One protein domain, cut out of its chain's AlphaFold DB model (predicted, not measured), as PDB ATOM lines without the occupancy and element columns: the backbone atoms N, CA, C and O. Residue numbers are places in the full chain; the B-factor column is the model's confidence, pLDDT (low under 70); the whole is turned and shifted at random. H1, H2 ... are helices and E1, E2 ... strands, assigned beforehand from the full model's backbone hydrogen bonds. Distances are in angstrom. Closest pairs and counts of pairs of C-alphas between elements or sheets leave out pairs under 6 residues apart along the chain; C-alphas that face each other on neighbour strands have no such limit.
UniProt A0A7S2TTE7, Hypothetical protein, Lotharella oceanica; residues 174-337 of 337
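This is residues 174 to 337 of the 337 residues of the protein "Hypothetical protein" of Lotharella oceanica (UniProt A0A7S2TTE7). With little regular structure, the domain has two sheets partly face to face, E1-E12-E6-E9-E8 and E2-E5-E10-E7, with the small sheet E3-E4-E11 and H1 at one end. A loop within residues 215 to 237 reaches outward. The 164 printed residues, mostly strand in class, run E1 to E6, H1, E7 to E12, under half in named elements; the sheets are antiparallel. It is compact, radius of gyration of the C-alphas 16.5 A, spanning 52 by 33 by 33 A.

E1 is 174-176, beginning at C-alpha (120.544, -18.941, 33.840); E12 333-336, ending at (126.316, -20.420, 33.804); E6 258-264; E9 298-306, 22.2 A; E8 292-294; E2 188-190; E5 248-252; E10 317-322; E7 279-283; E3 211-214; E4 238-242; E11 329-331; H1 271-278.

Within hydrogen-bond range are N 261 of E6 and O 302 of E9, 3.0 A, and N 249 of E5 and O 320 of E10, 2.9 A. H1, with every O i to N i+4 pair within range, is over E9, height over the sheet 8.3 A; their closest C-alphas, Gly 272 and Cys 298, are 4.5 A apart. H1 only grazes E3-E4-E11.

The printed part has no cut. Links E1-E2, E2-E3 and E3-E4 are long. pLDDT is under 70 in 24 residues, among them 228 to 235.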
ATOM      1  N   CYS A 174     120.641 -20.390  33.743       85.62
ATOM      2  CA  CYS A 174     120.544 -18.941  33.840       85.62
ATOM      3  C   CYS A 174     119.498 -18.565  34.883       85.62
ATOM      4  O   CYS A 174     118.506 -19.273  35.078       85.62
ATOM      5  N   THR A 175     119.717 -17.436  35.543       92.50
ATOM      6  CA  THR A 175     118.667 -16.711  36.247       92.50
ATOM      7  C   THR A 175     118.586 -15.316  35.656       92.50
ATOM      8  O   THR A 175     119.567 -14.575  35.667       92.50
ATOM      9  N   ASN A 176     117.404 -14.983  35.142       90.25
ATOM     10  CA  ASN A 176     117.028 -13.646  34.717       90.25
ATOM     11  C   ASN A 176     116.036 -13.084  35.738       90.25
ATOM     12  O   ASN A 176     115.057 -13.743  36.092       90.25
ATOM     13  N   TRP A 177     116.315 -11.884  36.227       91.81
ATOM     14  CA  TRP A 177     115.446 -11.169  37.153       91.81
ATOM     15  C   TRP A 177     114.557 -10.133  36.465       91.81
ATOM     16  O   TRP A 177     113.654  -9.618  37.121       91.81
ATOM     17  N   GLU A 178     114.768  -9.836  35.178       83.12
ATOM     18  CA  GLU A 178     113.845  -9.034  34.368       83.12
ATOM     19  C   GLU A 178     112.491  -9.744  34.246       83.12
ATOM     20  O   GLU A 178     112.407 -10.973  34.270       83.12
ATOM     21  N   ILE A 179     111.402  -8.982  34.153       78.50
ATOM     22  CA  ILE A 179     110.044  -9.533  34.127       78.50
ATOM     23  C   ILE A 179     109.360  -9.037  32.842       78.50
ATOM     24  O   ILE A 179     109.456  -7.844  32.557       78.50
ATOM     25  N   PRO A 180     108.683  -9.910  32.071       66.69
ATOM     26  CA  PRO A 180     108.509 -11.342  32.319       66.69
ATOM     27  C   PRO A 180     109.771 -12.165  32.011       66.69
ATOM     28  O   PRO A 180     110.418 -11.985  30.983       66.69
ATOM     29  N   THR A 181     110.074 -13.124  32.888       67.69
ATOM     30  CA  THR A 181     111.023 -14.214  32.624       67.69
ATOM     31  C   THR A 181     110.256 -15.525  32.576       67.69
ATOM     32  O   THR A 181     109.409 -15.787  33.430       67.69
ATOM     33  N   TYR A 182     110.572 -16.355  31.585       65.56
ATOM     34  CA  TYR A 182     109.998 -17.685  31.422       65.56
ATOM     35  C   TYR A 182     111.008 -18.755  31.842       65.56
ATOM     36  O   TYR A 182     112.210 -18.613  31.627       65.56
ATOM     37  N   GLY A 183     110.505 -19.846  32.421       70.69
ATOM     38  CA  GLY A 183     111.334 -20.914  32.976       70.69
ATOM     39  C   GLY A 183     111.707 -20.690  34.444       70.69
ATOM     40  O   GLY A 183     111.380 -19.676  35.055       70.69
ATOM     41  N   ARG A 184     112.357 -21.693  35.044       77.12
ATOM     42  CA  ARG A 184     112.817 -21.636  36.438       77.12
ATOM     43  C   ARG A 184     114.284 -21.220  36.465       77.12
ATOM     44  O   ARG A 184     115.110 -21.901  35.864       77.12
ATOM     45  N   GLY A 185     114.596 -20.150  37.198       84.38
ATOM     46  CA  GLY A 185     115.978 -19.735  37.436       84.38
ATOM     47  C   GLY A 185     116.782 -20.840  38.123       84.38
ATOM     48  O   GLY A 185     116.314 -21.449  39.092       84.38
ATOM     49  N   GLN A 186     117.977 -21.116  37.606       87.19
ATOM     50  CA  GLN A 186     118.843 -22.182  38.125       87.19
ATOM     51  C   GLN A 186     119.909 -21.674  39.103       87.19
ATOM     52  O   GLN A 186     120.357 -22.431  39.965       87.19
ATOM     53  N   VAL A 187     120.256 -20.387  39.029       92.75
ATOM     54  CA  VAL A 187     121.098 -19.695  40.014       92.75
ATOM     55  C   VAL A 187     120.209 -19.146  41.129       92.75
ATOM     56  O   VAL A 187     119.196 -18.494  40.853       92.75
ATOM     57  N   ARG A 188     120.571 -19.392  42.390       93.50
ATOM     58  CA  ARG A 188     119.796 -18.942  43.558       93.50
ATOM     59  C   ARG A 188     120.601 -17.991  44.421       93.50
ATOM     60  O   ARG A 188     121.760 -18.264  44.696       93.50
ATOM     61  N   ILE A 189     119.964 -16.926  44.893       94.06
ATOM     62  CA  ILE A 189     120.532 -16.074  45.939       94.06
ATOM     63  C   ILE A 189     120.401 -16.825  47.263       94.06
ATOM     64  O   ILE A 189     119.317 -17.326  47.569       94.06
ATOM     65  N   LEU A 190     121.498 -16.937  48.007       92.56
ATOM     66  CA  LEU A 190     121.499 -17.499  49.354       92.56
ATOM     67  C   LEU A 190     121.391 -16.380  50.389       92.56
ATOM     68  O   LEU A 190     121.964 -15.305  50.207       92.56
ATOM     69  N   ASP A 191     120.676 -16.655  51.478       90.12
ATOM     70  CA  ASP A 191     120.693 -15.792  52.660       90.12
ATOM     71  C   ASP A 191     122.116 -15.773  53.257       90.12
ATOM     72  O   ASP A 191     122.792 -16.811  53.238       90.12
ATOM     73  N   PRO A 192     122.593 -14.642  53.812       88.38
ATOM     74  CA  PRO A 192     123.873 -14.588  54.520       88.38
ATOM     75  C   PRO A 192     124.052 -15.708  55.558       88.38
ATOM     76  O   PRO A 192     125.153 -16.239  55.690       88.38
ATOM     77  N   ARG A 193     122.964 -16.125  56.222       86.06
ATOM     78  CA  ARG A 193     122.934 -17.179  57.249       86.06
ATOM     79  C   ARG A 193     122.549 -18.561  56.718       86.06
ATOM     80  O   ARG A 193     122.377 -19.487  57.514       86.06
ATOM     81  N   ASP A 194     122.376 -18.726  55.408       88.94
ATOM     82  CA  ASP A 194     122.076 -20.035  54.829       88.94
ATOM     83  C   ASP A 194     123.202 -21.020  55.185       88.94
ATOM     84  O   ASP A 194     124.385 -20.730  55.014       88.94
ATOM     85  N   ALA A 195     122.842 -22.205  55.682       88.00
ATOM     86  CA  ALA A 195     123.814 -23.223  56.072       88.00
ATOM     87  C   ALA A 195     124.699 -23.689  54.899       88.00
ATOM     88  O   ALA A 195     125.790 -24.211  55.130       88.00
ATOM     89  N   MET A 196     124.234 -23.514  53.658       86.06
ATOM     90  CA  MET A 196     124.981 -23.804  52.434       86.06
ATOM     91  C   MET A 196     125.837 -22.624  51.958       86.06
ATOM     92  O   MET A 196     126.568 -22.795  50.993       86.06
ATOM     93  N   ASN A 197     125.771 -21.444  52.584       88.31
ATOM     94  CA  ASN A 197     126.590 -20.299  52.197       88.31
ATOM     95  C   ASN A 197     128.049 -20.496  52.670       88.31
ATOM     96  O   ASN A 197     128.315 -20.380  53.872       88.31
ATOM     97  N   PRO A 198     129.024 -20.742  51.769       86.44
ATOM     98  CA  PRO A 198     130.416 -20.935  52.175       86.44
ATOM     99  C   PRO A 198     131.080 -19.629  52.631       86.44
ATOM    100  O   PRO A 198     132.160 -19.652  53.213       86.44
ATOM    101  N   PHE A 199     130.434 -18.488  52.397       85.31
ATOM    102  CA  PHE A 199     130.901 -17.176  52.811       85.31
ATOM    103  C   PHE A 199     130.272 -16.703  54.122       85.31
ATOM    104  O   PHE A 199     130.447 -15.540  54.470       85.31
ATOM    105  N   LYS A 200     129.556 -17.559  54.860       81.62
ATOM    106  CA  LYS A 200     128.872 -17.184  56.111       81.62
ATOM    107  C   LYS A 200     129.778 -16.491  57.143       81.62
ATOM    108  O   LYS A 200     129.305 -15.630  57.865       81.62
ATOM    109  N   ASP A 201     131.075 -16.812  57.172       82.44
ATOM    110  CA  ASP A 201     132.040 -16.192  58.100       82.44
ATOM    111  C   ASP A 201     132.552 -14.825  57.597       82.44
ATOM    112  O   ASP A 201     133.111 -14.032  58.353       82.44
ATOM    113  N   GLN A 202     132.373 -14.543  56.303       78.69
ATOM    114  CA  GLN A 202     132.710 -13.270  55.652       78.69
ATOM    115  C   GLN A 202     131.487 -12.359  55.483       78.69
ATOM    116  O   GLN A 202     131.645 -11.153  55.256       78.69
ATOM    117  N   ALA A 203     130.293 -12.949  55.541       77.44
ATOM    118  CA  ALA A 203     129.015 -12.280  55.468       77.44
ATOM    119  C   ALA A 203     128.589 -11.846  56.873       77.44
ATOM    120  O   ALA A 203     128.640 -12.618  57.826       77.44
ATOM    121  N   ARG A 204     128.174 -10.591  57.020       74.69
ATOM    122  CA  ARG A 204     127.571 -10.108  58.271       74.69
ATOM    123  C   ARG A 204     126.065 -10.344  58.231       74.69
ATOM    124  O   ARG A 204     125.473 -10.333  57.158       74.69
ATOM    125  N   ASP A 205     125.419 -10.424  59.392       67.19
ATOM    126  CA  ASP A 205     123.945 -10.445  59.469       67.19
ATOM    127  C   ASP A 205     123.301  -9.225  58.781       67.19
ATOM    128  O   ASP A 205     122.159  -9.285  58.334       67.19
ATOM    129  N   SER A 206     124.048  -8.122  58.669       65.38
ATOM    130  CA  SER A 206     123.658  -6.899  57.967       65.38
ATOM    131  C   SER A 206     123.854  -6.939  56.446       65.38
ATOM    132  O   SER A 206     123.446  -5.996  55.771       65.38
ATOM    133  N   ASP A 207     124.460  -7.989  55.883       70.50
ATOM    134  CA  ASP A 207     124.746  -8.122  54.444       70.50
ATOM    135  C   ASP A 207     123.489  -8.497  53.627       70.50
ATOM    136  O   ASP A 207     123.540  -9.206  52.626       70.50
ATOM    137  N   THR A 208     122.326  -8.000  54.047       71.81
ATOM    138  CA  THR A 208     121.045  -8.080  53.332       71.81
ATOM    139  C   THR A 208     120.795  -6.839  52.471       71.81
ATOM    140  O   THR A 208     119.670  -6.605  52.033       71.81
ATOM    141  N   GLY A 209     121.806  -5.985  52.281       80.12
ATOM    142  CA  GLY A 209     121.650  -4.714  51.570       80.12
ATOM    143  C   GLY A 209     121.409  -4.880  50.069       80.12
ATOM    144  O   GLY A 209     120.879  -3.971  49.429       80.12
ATOM    145  N   TRP A 210     121.728  -6.055  49.515       92.94
ATOM    146  CA  TRP A 210     121.318  -6.427  48.168       92.94
ATOM    147  C   TRP A 210     119.808  -6.631  48.112       92.94
ATOM    148  O   TRP A 210     119.249  -7.488  48.796       92.94
ATOM    149  N   LYS A 211     119.139  -5.870  47.251       93.56
ATOM    150  CA  LYS A 211     117.680  -5.895  47.128       93.56
ATOM    151  C   LYS A 211     117.246  -6.136  45.697       93.56
ATOM    152  O   LYS A 211     117.929  -5.757  44.745       93.56
ATOM    153  N   MET A 212     116.059  -6.710  45.546       92.31
ATOM    154  CA  MET A 212     115.402  -6.757  44.246       92.31
ATOM    155  C   MET A 212     115.065  -5.332  43.802       92.31
ATOM    156  O   MET A 212     114.284  -4.630  44.443       92.31
ATOM    157  N   TRP A 213     115.645  -4.921  42.684       91.94
ATOM    158  CA  TRP A 213     115.333  -3.687  41.988       91.94
ATOM    159  C   TRP A 213     114.379  -3.973  40.833       91.94
ATOM    160  O   TRP A 213     114.536  -4.947  40.096       91.94
ATOM    161  N   LYS A 214     113.396  -3.090  40.664       89.25
ATOM    162  CA  LYS A 214     112.497  -3.058  39.513       89.25
ATOM    163  C   LYS A 214     112.474  -1.628  38.990       89.25
ATOM    164  O   LYS A 214     112.209  -0.695  39.747       89.25
ATOM    165  N   ALA A 215     112.750  -1.456  37.706       81.81
ATOM    166  CA  ALA A 215     112.431  -0.232  36.997       81.81
ATOM    167  C   ALA A 215     110.910  -0.004  37.013       81.81
ATOM    168  O   ALA A 215     110.126  -0.935  37.223       81.81
ATOM    169  N   GLY A 216     110.488   1.235  36.759       74.38
ATOM    170  CA  GLY A 216     109.075   1.523  36.523       74.38
ATOM    171  C   GLY A 216     108.515   0.679  35.372       74.38
ATOM    172  O   GLY A 216     109.259   0.282  34.470       74.38
ATOM    173  N   GLN A 217     107.203   0.412  35.409       66.06
ATOM    174  CA  GLN A 217     106.506  -0.285  34.324       66.06
ATOM    175  C   GLN A 217     106.823   0.382  32.989       66.06
ATOM    176  O   GLN A 217     106.634   1.592  32.815       66.06
ATOM    177  N   ARG A 218     107.316  -0.415  32.041       64.69
ATOM    178  CA  ARG A 218     107.594   0.080  30.700       64.69
ATOM    179  C   ARG A 218     106.279   0.460  30.025       64.69
ATOM    180  O   ARG A 218     105.276  -0.239  30.122       64.69
ATOM    181  N   GLN A 219     106.287   1.568  29.288       63.47
ATOM    182  CA  GLN A 219     105.118   2.023  28.526       63.47
ATOM    183  C   GLN A 219     104.948   1.275  27.192       63.47
ATOM    184  O   GLN A 219     104.354   1.809  26.260       63.47
ATOM    185  N   LEU A 220     105.490   0.057  27.078       60.50
ATOM    186  CA  LEU A 220     105.421  -0.726  25.844       60.50
ATOM    187  C   LEU A 220     103.995  -1.236  25.571       60.50
ATOM    188  O   LEU A 220     103.622  -1.381  24.408       60.50
ATOM    189  N   ILE A 221     103.185  -1.418  26.622       63.41
ATOM    190  CA  ILE A 221     101.750  -1.720  26.525       63.41
ATOM    191  C   ILE A 221     100.937  -0.405  26.511       63.41
ATOM    192  O   ILE A 221     101.103   0.413  27.440       63.41
ATOM    193  N   PRO A 222     100.048  -0.192  25.513       67.06
ATOM    194  CA  PRO A 222      99.115   0.932  25.459       67.06
ATOM    195  C   PRO A 222      98.301   1.038  26.743       67.06
ATOM    196  O   PRO A 222      97.953   0.030  27.355       67.06
ATOM    197  N   LYS A 223      98.004   2.263  27.182       70.50
ATOM    198  CA  LYS A 223      97.373   2.508  28.489       70.50
ATOM    199  C   LYS A 223      96.016   1.806  28.607       70.50
ATOM    200  O   LYS A 223      95.694   1.297  29.676       70.50
ATOM    201  N   GLU A 224      95.273   1.765  27.512       74.81
ATOM    202  CA  GLU A 224      93.925   1.212  27.386       74.81
ATOM    203  C   GLU A 224      93.907  -0.318  27.541       74.81
ATOM    204  O   GLU A 224      92.899  -0.889  27.940       74.81
ATOM    205  N   GLU A 225      95.035  -0.979  27.274       65.88
ATOM    206  CA  GLU A 225      95.152  -2.441  27.264       65.88
ATOM    207  C   GLU A 225      95.754  -3.003  28.547       65.88
ATOM    208  O   GLU A 225      95.648  -4.195  28.805       65.88
ATOM    209  N   ARG A 226      96.359  -2.165  29.397       72.31
ATOM    210  CA  ARG A 226      96.983  -2.614  30.659       72.31
ATOM    211  C   ARG A 226      96.002  -3.288  31.619       72.31
ATOM    212  O   ARG A 226      96.435  -3.992  32.523       72.31
ATOM    213  N   ALA A 227      94.705  -3.044  31.446       74.81
ATOM    214  CA  ALA A 227      93.655  -3.691  32.220       74.81
ATOM    215  C   ALA A 227      93.295  -5.098  31.702       74.81
ATOM    216  O   ALA A 227      92.695  -5.860  32.457       74.81
ATOM    217  N   MET A 228      93.653  -5.454  30.461       69.69
ATOM    218  CA  MET A 228      93.381  -6.776  29.876       69.69
ATOM    219  C   MET A 228      94.200  -7.849  30.597       69.69
ATOM    220  O   MET A 228      95.387  -7.640  30.841       69.69
ATOM    221  N   GLU A 229      93.585  -8.984  30.928       69.25
ATOM    222  CA  GLU A 229      94.184 -10.057  31.739       69.25
ATOM    223  C   GLU A 229      95.540 -10.526  31.180       69.25
ATOM    224  O   GLU A 229      96.533 -10.605  31.901       69.25
ATOM    225  N   GLU A 230      95.623 -10.725  29.868       57.75
ATOM    226  CA  GLU A 230      96.833 -11.130  29.153       57.75
ATOM    227  C   GLU A 230      97.940 -10.060  29.143       57.75
ATOM    228  O   GLU A 230      99.105 -10.374  28.898       57.75
ATOM    229  N   CYS A 231      97.595  -8.799  29.417       60.88
ATOM    230  CA  CYS A 231      98.506  -7.654  29.451       60.88
ATOM    231  C   CYS A 231      98.837  -7.196  30.882       60.88
ATOM    232  O   CYS A 231      99.604  -6.248  31.056       60.88
ATOM    233  N   GLN A 232      98.317  -7.871  31.914       63.78
ATOM    234  CA  GLN A 232      98.603  -7.574  33.324       63.78
ATOM    235  C   GLN A 232      99.977  -8.091  33.796       63.78
ATOM    236  O   GLN A 232     100.288  -8.069  34.990       63.78
ATOM    237  N   HIS A 233     100.846  -8.536  32.883       63.62
ATOM    238  CA  HIS A 233     102.206  -8.923  33.237       63.62
ATOM    239  C   HIS A 233     103.060  -7.689  33.573       63.62
ATOM    240  O   HIS A 233     103.035  -6.665  32.891       63.62
ATOM    241  N   LEU A 234     103.873  -7.786  34.625       62.38
ATOM    242  CA  LEU A 234     104.826  -6.731  34.968       62.38
ATOM    243  C   LEU A 234     105.953  -6.718  33.921       62.38
ATOM    244  O   LEU A 234     106.886  -7.497  34.042       62.38
ATOM    245  N   ASP A 235     105.874  -5.866  32.897       69.12
ATOM    246  CA  ASP A 235     107.001  -5.604  31.986       69.12
ATOM    247  C   ASP A 235     107.953  -4.586  32.626       69.12
ATOM    248  O   ASP A 235     107.799  -3.361  32.496       69.12
ATOM    249  N   VAL A 236     108.893  -5.103  33.414       75.81
ATOM    250  CA  VAL A 236     109.856  -4.307  34.169       75.81
ATOM    251  C   VAL A 236     111.258  -4.856  33.967       75.81
ATOM    252  O   VAL A 236     111.539  -6.029  34.216       75.81
ATOM    253  N   CYS A 237     112.183  -3.965  33.598       81.12
ATOM    254  CA  CYS A 237     113.590  -4.254  33.841       81.12
ATOM    255  C   CYS A 237     113.772  -4.449  35.331       81.12
ATOM    256  O   CYS A 237     113.315  -3.633  36.126       81.12
ATOM    257  N   ALA A 238     114.440  -5.521  35.702       87.81
ATOM    258  CA  ALA A 238     114.641  -5.848  37.089       87.81
ATOM    259  C   ALA A 238     115.970  -6.572  37.259       87.81
ATOM    260  O   ALA A 238     116.647  -6.936  36.297       87.81
ATOM    261  N   GLY A 239     116.389  -6.671  38.506       92.56
ATOM    262  CA  GLY A 239     117.700  -7.171  38.865       92.56
ATOM    263  C   GLY A 239     117.869  -7.198  40.366       92.56
ATOM    264  O   GLY A 239     116.991  -6.770  41.113       92.56
ATOM    265  N   VAL A 240     119.028  -7.661  40.797       95.31
ATOM    266  CA  VAL A 240     119.526  -7.392  42.140       95.31
ATOM    267  C   VAL A 240     120.381  -6.137  42.098       95.31
ATOM    268  O   VAL A 240     121.185  -5.950  41.183       95.31
ATOM    269  N   GLU A 241     120.171  -5.253  43.062       95.62
ATOM    270  CA  GLU A 241     120.885  -3.989  43.200       95.62
ATOM    271  C   GLU A 241     121.642  -3.977  44.523       95.62
ATOM    272  O   GLU A 241     121.074  -4.324  45.560       95.62
ATOM    273  N   GLY A 242     122.902  -3.554  44.470       95.12
ATOM    274  CA  GLY A 242     123.766  -3.380  45.629       95.12
ATOM    275  C   GLY A 242     124.656  -2.147  45.486       95.12
ATOM    276  O   GLY A 242     124.848  -1.609  44.396       95.12
ATOM    277  N   LYS A 243     125.198  -1.705  46.614       94.62
ATOM    278  CA  LYS A 243     126.146  -0.601  46.794       94.62
ATOM    279  C   LYS A 243     127.297  -1.061  47.684       94.62
ATOM    280  O   LYS A 243     127.267  -2.181  48.199       94.62
ATOM    281  N   LYS A 244     128.302  -0.208  47.891       93.12
ATOM    282  CA  LYS A 244     129.490  -0.509  48.709       93.12
ATOM    283  C   LYS A 244     129.184  -1.082  50.099       93.12
ATOM    284  O   LYS A 244     129.912  -1.941  50.587       93.12
ATOM    285  N   ASP A 245     128.106  -0.630  50.728       90.19
ATOM    286  CA  ASP A 245     127.656  -1.048  52.060       90.19
ATOM    287  C   ASP A 245     126.665  -2.223  52.047       90.19
ATOM    288  O   ASP A 245     126.269  -2.707  53.103       90.19
ATOM    289  N   SER A 246     126.273  -2.717  50.870       92.44
ATOM    290  CA  SER A 246     125.232  -3.744  50.744       92.44
ATOM    291  C   SER A 246     125.674  -5.148  51.154       92.44
ATOM    292  O   SER A 246     124.843  -6.055  51.210       92.44
ATOM    293  N   GLY A 247     126.964  -5.329  51.440       91.88
ATOM    294  CA  GLY A 247     127.528  -6.605  51.857       91.88
ATOM    295  C   GLY A 247     127.796  -7.564  50.698       91.88
ATOM    296  O   GLY A 247     127.937  -7.162  49.536       91.88
ATOM    297  N   LEU A 248     127.917  -8.850  51.026       93.56
ATOM    298  CA  LEU A 248     128.201  -9.913  50.066       93.56
ATOM    299  C   LEU A 248     126.918 -10.562  49.526       93.56
ATOM    300  O   LEU A 248     126.201 -11.243  50.252       93.56
ATOM    301  N   LEU A 249     126.691 -10.450  48.218       95.25
ATOM    302  CA  LEU A 249     125.705 -11.264  47.514       95.25
ATOM    303  C   LEU A 249     126.287 -12.654  47.268       95.25
ATOM    304  O   LEU A 249     127.281 -12.788  46.556       95.25
ATOM    305  N   THR A 250     125.646 -13.690  47.807       95.38
ATOM    306  CA  THR A 250     126.031 -15.082  47.543       95.38
ATOM    307  C   THR A 250     125.057 -15.732  46.573       95.38
ATOM    308  O   THR A 250     123.847 -15.752  46.806       95.38
ATOM    309  N   LEU A 251     125.587 -16.300  45.494       95.69
ATOM    310  CA  LEU A 251     124.825 -17.002  44.471       95.69
ATOM    311  C   LEU A 251     125.240 -18.471  44.415       95.69
ATOM    312  O   LEU A 251     126.387 -18.784  44.110       95.69
ATOM    313  N   ARG A 252     124.295 -19.381  44.640       94.69
ATOM    314  CA  ARG A 252     124.477 -20.810  44.383       94.69
ATOM    315  C   ARG A 252     124.231 -21.107  42.909       94.69
ATOM    316  O   ARG A 252     123.127 -20.862  42.411       94.69
ATOM    317  N   LEU A 253     125.231 -21.658  42.236       93.69
ATOM    318  CA  LEU A 253     125.198 -21.993  40.811       93.69
ATOM    319  C   LEU A 253     124.542 -23.376  40.575       93.69
ATOM    320  O   LEU A 253     124.451 -24.178  41.514       93.69
ATOM    321  N   PRO A 254     124.041 -23.685  39.362       89.38
ATOM    322  CA  PRO A 254     123.654 -25.050  38.995       89.38
ATOM    323  C   PRO A 254     124.829 -26.027  39.137       89.38
ATOM    324  O   PRO A 254     125.990 -25.625  39.190       89.38
ATOM    325  N   ARG A 255     124.515 -27.324  39.217       87.19
ATOM    326  CA  ARG A 255     125.536 -28.381  39.240       87.19
ATOM    327  C   ARG A 255     126.093 -28.531  37.838       87.19
ATOM    328  O   ARG A 255     125.321 -28.819  36.930       87.19
ATOM    329  N   MET A 256     127.386 -28.280  37.684       80.81
ATOM    330  CA  MET A 256     128.079 -28.360  36.405       80.81
ATOM    331  C   MET A 256     129.558 -28.662  36.646       80.81
ATOM    332  O   MET A 256     130.237 -27.938  37.380       80.81
ATOM    333  N   ASP A 257     130.079 -29.689  35.982       79.19
ATOM    334  CA  ASP A 257     131.490 -30.084  36.109       79.19
ATOM    335  C   ASP A 257     132.462 -29.106  35.426       79.19
ATOM    336  O   ASP A 257     133.636 -28.996  35.815       79.19
ATOM    337  N   VAL A 258     131.980 -28.418  34.389       82.06
ATOM    338  CA  VAL A 258     132.706 -27.442  33.570       82.06
ATOM    339  C   VAL A 258     131.720 -26.370  33.116       82.06
ATOM    340  O   VAL A 258     130.578 -26.691  32.799       82.06
ATOM    341  N   GLY A 259     132.167 -25.119  33.039       85.00
ATOM    342  CA  GLY A 259     131.394 -24.064  32.390       85.00
ATOM    343  C   GLY A 259     132.016 -22.675  32.493       85.00
ATOM    344  O   GLY A 259     133.189 -22.523  32.859       85.00
ATOM    345  N   ARG A 260     131.211 -21.659  32.173       89.75
ATOM    346  CA  ARG A 260     131.516 -20.215  32.197       89.75
ATOM    347  C   ARG A 260     130.544 -19.437  33.060       89.75
ATOM    348  O   ARG A 260     129.360 -19.735  33.049       89.75
ATOM    349  N   ILE A 261     131.025 -18.423  33.779       94.12
ATOM    350  CA  ILE A 261     130.173 -17.570  34.624       94.12
ATOM    351  C   ILE A 261     130.104 -16.180  34.014       94.12
ATOM    352  O   ILE A 261     131.121 -15.495  33.901       94.12
ATOM    353  N   MET A 262     128.897 -15.745  33.673       95.62
ATOM    354  CA  MET A 262     128.618 -14.429  33.109       95.62
ATOM    355  C   MET A 262     127.614 -13.670  33.970       95.62
ATOM    356  O   MET A 262     126.587 -14.221  34.364       95.62
ATOM    357  N   LEU A 263     127.883 -12.389  34.225       96.94
ATOM    358  CA  LEU A 263     126.973 -11.487  34.931       96.94
ATOM    359  C   LEU A 263     126.649 -10.314  34.012       96.94
ATOM    360  O   LEU A 263     127.558  -9.690  33.467       96.94
ATOM    361  N   CYS A 264     125.371  -9.991  33.851       95.31
ATOM    362  CA  CYS A 264     124.930  -8.896  32.991       95.31
ATOM    363  C   CYS A 264     124.143  -7.851  33.766       95.31
ATOM    364  O   CYS A 264     123.349  -8.182  34.647       95.31
ATOM    365  N   SER A 265     124.319  -6.591  33.379       93.94
ATOM    366  CA  SER A 265     123.583  -5.456  33.920       93.94
ATOM    367  C   SER A 265     122.432  -5.028  32.998       93.94
ATOM    368  O   SER A 265     122.566  -5.102  31.769       93.94
ATOM    369  N   PRO A 266     121.321  -4.508  33.557       87.00
ATOM    370  CA  PRO A 266     120.233  -3.933  32.769       87.00
ATOM    371  C   PRO A 266     120.536  -2.507  32.264       87.00
ATOM    372  O   PRO A 266     119.803  -1.989  31.423       87.00
ATOM    373  N   ASN A 267     121.607  -1.853  32.738       84.75
ATOM    374  CA  ASN A 267     121.854  -0.414  32.547       84.75
ATOM    375  C   ASN A 267     122.547  -0.043  31.208       84.75
ATOM    376  O   ASN A 267     123.347   0.887  31.144       84.75
ATOM    377  N   GLY A 268     122.231  -0.735  30.110       77.50
ATOM    378  CA  GLY A 268     122.740  -0.397  28.772       77.50
ATOM    379  C   GLY A 268     124.168  -0.881  28.468       77.50
ATOM    380  O   GLY A 268     124.774  -1.633  29.227       77.50
ATOM    381  N   LYS A 269     124.700  -0.484  27.300       77.06
ATOM    382  CA  LYS A 269     125.908  -1.074  26.675       77.06
ATOM    383  C   LYS A 269     127.248  -0.736  27.349       77.06
ATOM    384  O   LYS A 269     128.251  -1.293  26.932       77.06
ATOM    385  N   GLN A 270     127.286   0.149  28.341       83.94
ATOM    386  CA  GLN A 270     128.517   0.512  29.068       83.94
ATOM    387  C   GLN A 270     128.549  -0.056  30.492       83.94
ATOM    388  O   GLN A 270     129.538   0.076  31.206       83.94
ATOM    389  N   ALA A 271     127.479  -0.723  30.924       91.00
ATOM    390  CA  ALA A 271     127.360  -1.169  32.304       91.00
ATOM    391  C   ALA A 271     128.369  -2.269  32.686       91.00
ATOM    392  O   ALA A 271     128.700  -2.399  33.861       91.00
ATOM    393  N   GLY A 272     128.896  -3.028  31.716       92.25
ATOM    394  CA  GLY A 272     129.923  -4.040  31.970       92.25
ATOM    395  C   GLY A 272     131.244  -3.438  32.454       92.25
ATOM    396  O   GLY A 272     131.855  -3.985  33.364       92.25
ATOM    397  N   GLU A 273     131.643  -2.280  31.925       94.31
ATOM    398  CA  GLU A 273     132.838  -1.553  32.381       94.31
ATOM    399  C   GLU A 273     132.673  -1.105  33.839       94.31
ATOM    400  O   GLU A 273     133.509  -1.403  34.691       94.31
ATOM    401  N   SER A 274     131.527  -0.498  34.170       94.31
ATOM    402  CA  SER A 274     131.199  -0.137  35.554       94.31
ATOM    403  C   SER A 274     131.254  -1.350  36.490       94.31
ATOM    404  O   SER A 274     131.814  -1.253  37.581       94.31
ATOM    405  N   MET A 275     130.748  -2.512  36.065       96.25
ATOM    406  CA  MET A 275     130.848  -3.745  36.847       96.25
ATOM    407  C   MET A 275     132.299  -4.198  37.050       96.25
ATOM    408  O   MET A 275     132.646  -4.550  38.173       96.25
ATOM    409  N   LEU A 276     133.150  -4.161  36.015       96.12
ATOM    410  CA  LEU A 276     134.568  -4.533  36.133       96.12
ATOM    411  C   LEU A 276     135.305  -3.698  37.184       96.12
ATOM    412  O   LEU A 276     136.083  -4.240  37.962       96.12
ATOM    413  N   HIS A 277     135.059  -2.387  37.210       95.38
ATOM    414  CA  HIS A 277     135.747  -1.481  38.129       95.38
ATOM    415  C   HIS A 277     135.196  -1.525  39.554       95.38
ATOM    416  O   HIS A 277     135.919  -1.199  40.495       95.38
ATOM    417  N   ASN A 278     133.923  -1.886  39.724       97.06
ATOM    418  CA  ASN A 278     133.225  -1.726  40.997       97.06
ATOM    419  C   ASN A 278     132.877  -3.031  41.708       97.06
ATOM    420  O   ASN A 278     132.489  -2.966  42.875       97.06
ATOM    421  N   LEU A 279     133.009  -4.189  41.056       97.31
ATOM    422  CA  LEU A 279     132.719  -5.488  41.657       97.31
ATOM    423  C   LEU A 279     133.989  -6.255  42.015       97.31
ATOM    424  O   LEU A 279     134.889  -6.430  41.201       97.31
ATOM    425  N   GLN A 280     133.999  -6.803  43.225       96.88
ATOM    426  CA  GLN A 280     134.880  -7.888  43.622       96.88
ATOM    427  C   GLN A 280     134.089  -9.195  43.556       96.88
ATOM    428  O   GLN A 280     133.026  -9.317  44.170       96.88
ATOM    429  N   ILE A 281     134.606 -10.164  42.803       96.88
ATOM    430  CA  ILE A 281     133.956 -11.456  42.589       96.88
ATOM    431  C   ILE A 281     134.861 -12.566  43.110       96.88
ATOM    432  O   ILE A 281     136.079 -12.515  42.948       96.88
ATOM    433  N   SER A 282     134.261 -13.569  43.740       94.94
ATOM    434  CA  SER A 282     134.943 -14.769  44.214       94.94
ATOM    435  C   SER A 282     134.136 -16.016  43.876       94.94
ATOM    436  O   SER A 282     132.907 -15.972  43.872       94.94
ATOM    437  N   LEU A 283     134.823 -17.118  43.594       93.06
ATOM    438  CA  LEU A 283     134.234 -18.438  43.397       93.06
ATOM    439  C   LEU A 283     134.704 -19.331  44.546       93.06
ATOM    440  O   LEU A 283     135.903 -19.550  44.702       93.06
ATOM    441  N   ASP A 284     133.771 -19.772  45.388       90.44
ATOM    442  CA  ASP A 284     134.032 -20.578  46.590       90.44
ATOM    443  C   ASP A 284     135.138 -20.015  47.492       90.44
ATOM    444  O   ASP A 284     136.091 -20.692  47.874       90.44
ATOM    445  N   GLY A 285     135.038 -18.723  47.806       87.25
ATOM    446  CA  GLY A 285     136.016 -18.030  48.647       87.25
ATOM    447  C   GLY A 285     137.268 -17.559  47.907       87.25
ATOM    448  O   GLY A 285     137.967 -16.694  48.431       87.25
ATOM    449  N   GLN A 286     137.544 -18.055  46.697       90.19
ATOM    450  CA  GLN A 286     138.728 -17.672  45.929       90.19
ATOM    451  C   GLN A 286     138.440 -16.452  45.044       90.19
ATOM    452  O   GLN A 286     137.533 -16.513  44.210       90.19
ATOM    453  N   PRO A 287     139.175 -15.334  45.190       93.94
ATOM    454  CA  PRO A 287     138.984 -14.155  44.349       93.94
ATOM    455  C   PRO A 287     139.222 -14.451  42.861       93.94
ATOM    456  O   PRO A 287     140.212 -15.082  42.497       93.94
ATOM    457  N   LEU A 288     138.347 -13.936  41.997       94.94
ATOM    458  CA  LEU A 288     138.507 -13.981  40.545       94.94
ATOM    459  C   LEU A 288     139.165 -12.683  40.068       94.94
ATOM    460  O   LEU A 288     138.615 -11.598  40.252       94.94
ATOM    461  N   THR A 289     140.348 -12.786  39.460       91.81
ATOM    462  CA  THR A 289     141.165 -11.619  39.074       91.81
ATOM    463  C   THR A 289     141.110 -11.286  37.583       91.81
ATOM    464  O   THR A 289     141.482 -10.185  37.192       91.81
ATOM    465  N   GLN A 290     140.628 -12.206  36.745       92.62
ATOM    466  CA  GLN A 290     140.612 -12.072  35.283       92.62
ATOM    467  C   GLN A 290     139.197 -11.820  34.747       92.62
ATOM    468  O   GLN A 290     138.694 -12.547  33.890       92.62
ATOM    469  N   LEU A 291     138.535 -10.787  35.269       96.06
ATOM    470  CA  LEU A 291     137.216 -10.382  34.786       96.06
ATOM    471  C   LEU A 291     137.356  -9.689  33.422       96.06
ATOM    472  O   LEU A 291     138.204  -8.816  33.255       96.06
ATOM    473  N   THR A 292     136.515 -10.048  32.451       96.06
ATOM    474  CA  THR A 292     136.547  -9.444  31.104       96.06
ATOM    475  C   THR A 292     135.176  -8.907  30.718       96.06
ATOM    476  O   THR A 292     134.173  -9.593  30.893       96.06
ATOM    477  N   GLN A 293     135.101  -7.697  30.167       94.44
ATOM    478  CA  GLN A 293     133.846  -7.160  29.644       94.44
ATOM    479  C   GLN A 293     133.480  -7.869  28.342       94.44
ATOM    480  O   GLN A 293     134.298  -7.999  27.434       94.44
ATOM    481  N   ILE A 294     132.220  -8.277  28.229       87.06
ATOM    482  CA  ILE A 294     131.666  -8.895  27.027       87.06
ATOM    483  C   ILE A 294     130.319  -8.257  26.692       87.06
ATOM    484  O   ILE A 294     129.542  -7.875  27.570       87.06
ATOM    485  N   TYR A 295     130.045  -8.098  25.397       82.75
ATOM    486  CA  TYR A 295     128.792  -7.524  24.882       82.75
ATOM    487  C   TYR A 295     128.440  -6.130  25.441       82.75
ATOM    488  O   TYR A 295     127.272  -5.733  25.455       82.75
ATOM    489  N   GLY A 296     129.433  -5.394  25.949       87.69
ATOM    490  CA  GLY A 296     129.286  -4.064  26.540       87.69
ATOM    491  C   GLY A 296     128.616  -4.031  27.926       87.69
ATOM    492  O   GLY A 296     129.073  -3.321  28.820       87.69
ATOM    493  N   LYS A 297     127.550  -4.809  28.132       91.00
ATOM    494  CA  LYS A 297     126.708  -4.792  29.345       91.00
ATOM    495  C   LYS A 297     126.984  -5.923  30.340       91.00
ATOM    496  O   LYS A 297     126.343  -5.970  31.389       91.00
ATOM    497  N   CYS A 298     127.856  -6.863  29.986       93.31
ATOM    498  CA  CYS A 298     128.138  -8.043  30.789       93.31
ATOM    499  C   CYS A 298     129.627  -8.135  31.117       93.31
ATOM    500  O   CYS A 298     130.476  -7.577  30.418       93.31
ATOM    501  N   ILE A 299     129.929  -8.901  32.154       96.50
ATOM    502  CA  ILE A 299     131.273  -9.356  32.479       96.50
ATOM    503  C   ILE A 299     131.304 -10.882  32.455       96.50
ATOM    504  O   ILE A 299     130.368 -11.551  32.899       96.50
ATOM    505  N   LEU A 300     132.390 -11.424  31.930       95.25
ATOM    506  CA  LEU A 300     132.770 -12.811  32.077       95.25
ATOM    507  C   LEU A 300     133.623 -12.916  33.336       95.25
ATOM    508  O   LEU A 300     134.751 -12.429  33.365       95.25
ATOM    509  N   ALA A 301     133.049 -13.502  34.383       95.56
ATOM    510  CA  ALA A 301     133.717 -13.654  35.668       95.56
ATOM    511  C   ALA A 301     134.662 -14.857  35.683       95.56
ATOM    512  O   ALA A 301     135.738 -14.783  36.263       95.56
ATOM    513  N   GLN A 302     134.274 -15.942  35.009       93.00
ATOM    514  CA  GLN A 302     135.099 -17.135  34.856       93.00
ATOM    515  C   GLN A 302     134.960 -17.669  33.431       93.00
ATOM    516  O   GLN A 302     133.864 -18.048  33.015       93.00
ATOM    517  N   GLN A 303     136.071 -17.728  32.692       87.44
ATOM    518  CA  GLN A 303     136.117 -18.300  31.337       87.44
ATOM    519  C   GLN A 303     135.981 -19.831  31.350       87.44
ATOM    520  O   GLN A 303     135.526 -20.423  30.371       87.44
ATOM    521  N   ARG A 304     136.425 -20.475  32.433       86.19
ATOM    522  CA  ARG A 304     136.374 -21.930  32.598       86.19
ATOM    523  C   ARG A 304     136.600 -22.343  34.048       86.19
ATOM    524  O   ARG A 304     137.619 -21.956  34.609       86.19
ATOM    525  N   TRP A 305     135.750 -23.184  34.625       85.31
ATOM    526  CA  TRP A 305     136.135 -24.013  35.780       85.31
ATOM    527  C   TRP A 305     136.190 -25.487  35.385       85.31
ATOM    528  O   TRP A 305     135.610 -25.897  34.381       85.31
ATOM    529  N   THR A 306     136.908 -26.289  36.165       73.00
ATOM    530  CA  THR A 306     136.940 -27.747  36.018       73.00
ATOM    531  C   THR A 306     136.897 -28.391  37.396       73.00
ATOM    532  O   THR A 306     137.717 -28.031  38.239       73.00
ATOM    533  N   LYS A 307     136.005 -29.370  37.601       62.66
ATOM    534  CA  LYS A 307     135.970 -30.260  38.785       62.66
ATOM    535  C   LYS A 307     135.732 -29.588  40.144       62.66
ATOM    536  O   LYS A 307     136.009 -30.195  41.176       62.66
ATOM    537  N   ALA A 308     135.240 -28.356  40.173       59.16
ATOM    538  CA  ALA A 308     134.976 -27.680  41.429       59.16
ATOM    539  C   ALA A 308     133.519 -27.949  41.837       59.16
ATOM    540  O   ALA A 308     132.574 -27.464  41.224       59.16
ATOM    541  N   VAL A 309     133.353 -28.798  42.844       64.50
ATOM    542  CA  VAL A 309     132.128 -28.929  43.630       64.50
ATOM    543  C   VAL A 309     132.496 -28.542  45.051       64.50
ATOM    544  O   VAL A 309     133.387 -29.146  45.641       64.50
ATOM    545  N   SER A 310     131.878 -27.482  45.564       67.69
ATOM    546  CA  SER A 310     132.281 -26.861  46.830       67.69
ATOM    547  C   SER A 310     131.411 -27.296  47.999       67.69
ATOM    548  O   SER A 310     131.917 -27.477  49.106       67.69
ATOM    549  N   ASP A 311     130.125 -27.565  47.756       75.69
ATOM    550  CA  ASP A 311     129.243 -28.120  48.781       75.69
ATOM    551  C   ASP A 311     129.021 -29.637  48.658       75.69
ATOM    552  O   ASP A 311     129.255 -30.275  47.630       75.69
ATOM    553  N   SER A 312     128.485 -30.216  49.737       74.69
ATOM    554  CA  SER A 312     128.075 -31.630  49.827       74.69
ATOM    555  C   SER A 312     127.033 -32.055  48.783       74.69
ATOM    556  O   SER A 312     126.730 -33.241  48.646       74.69
ATOM    557  N   LYS A 313     126.455 -31.092  48.061       80.44
ATOM    558  CA  LYS A 313     125.426 -31.277  47.045       80.44
ATOM    559  C   LYS A 313     125.957 -31.005  45.639       80.44
ATOM    560  O   LYS A 313     125.148 -31.054  44.718       80.44
ATOM    561  N   GLY A 314     127.246 -30.754  45.441       84.31
ATOM    562  CA  GLY A 314     127.817 -30.548  44.117       84.31
ATOM    563  C   GLY A 314     127.595 -29.160  43.509       84.31
ATOM    564  O   GLY A 314     127.565 -29.047  42.287       84.31
ATOM    565  N   HIS A 315     127.383 -28.115  44.312       89.44
ATOM    566  CA  HIS A 315     127.241 -26.742  43.820       89.44
ATOM    567  C   HIS A 315     128.498 -25.902  44.053       89.44
ATOM    568  O   HIS A 315     129.219 -26.072  45.039       89.44
ATOM    569  N   LEU A 316     128.702 -24.958  43.136       92.38
ATOM    570  CA  LEU A 316     129.621 -23.833  43.263       92.38
ATOM    571  C   LEU A 316     128.892 -22.608  43.820       92.38
ATOM    572  O   LEU A 316     127.689 -22.430  43.580       92.38
ATOM    573  N   HIS A 317     129.634 -21.726  44.487       94.00
ATOM    574  CA  HIS A 317     129.107 -20.482  45.037       94.00
ATOM    575  C   HIS A 317     129.881 -19.272  44.525       94.00
ATOM    576  O   HIS A 317     131.093 -19.164  44.697       94.00
ATOM    577  N   LEU A 318     129.160 -18.324  43.936       95.75
ATOM    578  CA  LEU A 318     129.709 -17.048  43.504       95.75
ATOM    579  C   LEU A 318     129.406 -15.974  44.552       95.75
ATOM    580  O   LEU A 318     128.244 -15.659  44.803       95.75
ATOM    581  N   GLY A 319     130.450 -15.403  45.143       95.81
ATOM    582  CA  GLY A 319     130.361 -14.241  46.020       95.81
ATOM    583  C   GLY A 319     130.598 -12.956  45.231       95.81
ATOM    584  O   GLY A 319     131.608 -12.842  44.537       95.81
ATOM    585  N   VAL A 320     129.691 -11.984  45.342       97.12
ATOM    586  CA  VAL A 320     129.763 -10.688  44.652       97.12
ATOM    587  C   VAL A 320     129.649  -9.549  45.662       97.12
ATOM    588  O   VAL A 320     128.688  -9.475  46.428       97.12
ATOM    589  N   ARG A 321     130.618  -8.632  45.655       96.06
ATOM    590  CA  ARG A 321     130.653  -7.453  46.531       96.06
ATOM    591  C   ARG A 321     130.909  -6.193  45.712       96.06
ATOM    592  O   ARG A 321     131.751  -6.206  44.821       96.06
ATOM    593  N   VAL A 322     130.214  -5.102  46.027       96.81
ATOM    594  CA  VAL A 322     130.524  -3.776  45.467       96.81
ATOM    595  C   VAL A 322     131.613  -3.129  46.323       96.81
ATOM    596  O   VAL A 322     131.496  -3.128  47.545       96.81
ATOM    597  N   VAL A 323     132.673  -2.595  45.713       95.81
ATOM    598  CA  VAL A 323     133.853  -2.102  46.453       95.81
ATOM    599  C   VAL A 323     134.189  -0.627  46.220       95.81
ATOM    600  O   VAL A 323     134.615   0.045  47.159       95.81
ATOM    601  N   ASN A 324     133.956  -0.093  45.016       93.38
ATOM    602  CA  ASN A 324     134.524   1.200  44.599       93.38
ATOM    603  C   ASN A 324     133.494   2.308  44.310       93.38
ATOM    604  O   ASN A 324     133.882   3.378  43.854       93.38
ATOM    605  N   THR A 325     132.203   2.097  44.598       94.38
ATOM    606  CA  THR A 325     131.164   3.105  44.326       94.38
ATOM    607  C   THR A 325     129.984   3.060  45.300       94.38
ATOM    608  O   THR A 325     129.571   1.985  45.741       94.38
ATOM    609  N   ASP A 326     129.428   4.235  45.596       93.38
ATOM    610  CA  ASP A 326     128.163   4.410  46.327       93.38
ATOM    611  C   ASP A 326     126.942   4.432  45.383       93.38
ATOM    612  O   ASP A 326     125.781   4.371  45.827       93.38
ATOM    613  N   ASP A 327     127.198   4.484  44.072       94.19
ATOM    614  CA  ASP A 327     126.168   4.321  43.058       94.19
ATOM    615  C   ASP A 327     125.687   2.866  43.016       94.19
ATOM    616  O   ASP A 327     126.476   1.930  43.173       94.19
ATOM    617  N   PRO A 328     124.384   2.631  42.793       94.00
ATOM    618  CA  PRO A 328     123.877   1.274  42.718       94.00
ATOM    619  C   PRO A 328     124.422   0.518  41.498       94.00
ATOM    620  O   PRO A 328     124.197   0.914  40.349       94.00
ATOM    621  N   ILE A 329     125.049  -0.633  41.743       96.12
ATOM    622  CA  ILE A 329     125.362  -1.630  40.720       96.12
ATOM    623  C   ILE A 329     124.201  -2.615  40.633       96.12
ATOM    624  O   ILE A 329     123.718  -3.129  41.642       96.12
ATOM    625  N   ARG A 330     123.754  -2.889  39.406       96.06
ATOM    626  CA  ARG A 330     122.626  -3.781  39.125       96.06
ATOM    627  C   ARG A 330     123.063  -4.965  38.290       96.06
ATOM    628  O   ARG A 330     123.696  -4.775  37.249       96.06
ATOM    629  N   ILE A 331     122.634  -6.154  38.694       96.62
ATOM    630  CA  ILE A 331     122.808  -7.401  37.952       96.62
ATOM    631  C   ILE A 331     121.411  -7.900  37.585       96.62
ATOM    632  O   ILE A 331     120.600  -8.168  38.469       96.62
ATOM    633  N   SER A 332     121.106  -7.998  36.292       94.25
ATOM    634  CA  SER A 332     119.824  -8.523  35.811       94.25
ATOM    635  C   SER A 332     119.888  -9.991  35.417       94.25
ATOM    636  O   SER A 332     118.877 -10.682  35.520       94.25
ATOM    637  N   HIS A 333     121.066 -10.483  35.019       93.44
ATOM    638  CA  HIS A 333     121.251 -11.883  34.650       93.44
ATOM    639  C   HIS A 333     122.523 -12.462  35.247       93.44
ATOM    640  O   HIS A 333     123.563 -11.798  35.274       93.44
ATOM    641  N   VAL A 334     122.445 -13.737  35.618       94.12
ATOM    642  CA  VAL A 334     123.609 -14.586  35.865       94.12
ATOM    643  C   VAL A 334     123.447 -15.844  35.032       94.12
ATOM    644  O   VAL A 334     122.497 -16.601  35.232       94.12
ATOM    645  N   ALA A 335     124.359 -16.033  34.084       89.00
ATOM    646  CA  ALA A 335     124.390 -17.185  33.200       89.00
ATOM    647  C   ALA A 335     125.610 -18.051  33.515       89.00
ATOM    648  O   ALA A 335     126.711 -17.550  33.745       89.00
ATOM    649  N   VAL A 336     125.370 -19.351  33.529       87.00
ATOM    650  CA  VAL A 336     126.316 -20.420  33.804       87.00
ATOM    651  C   VAL A 336     126.252 -21.335  32.587       87.00
ATOM    652  O   VAL A 336     125.249 -22.019  32.391       87.00
ATOM    653  N   LEU A 337     127.238 -21.211  31.697       79.12
ATOM    654  CA  LEU A 337     127.204 -21.775  30.340       79.12
ATOM    655  C   LEU A 337     128.129 -22.967  30.164       79.12
ATOM    656  O   LEU A 337     129.249 -22.899  30.718       79.12
TER     657      LEU A 337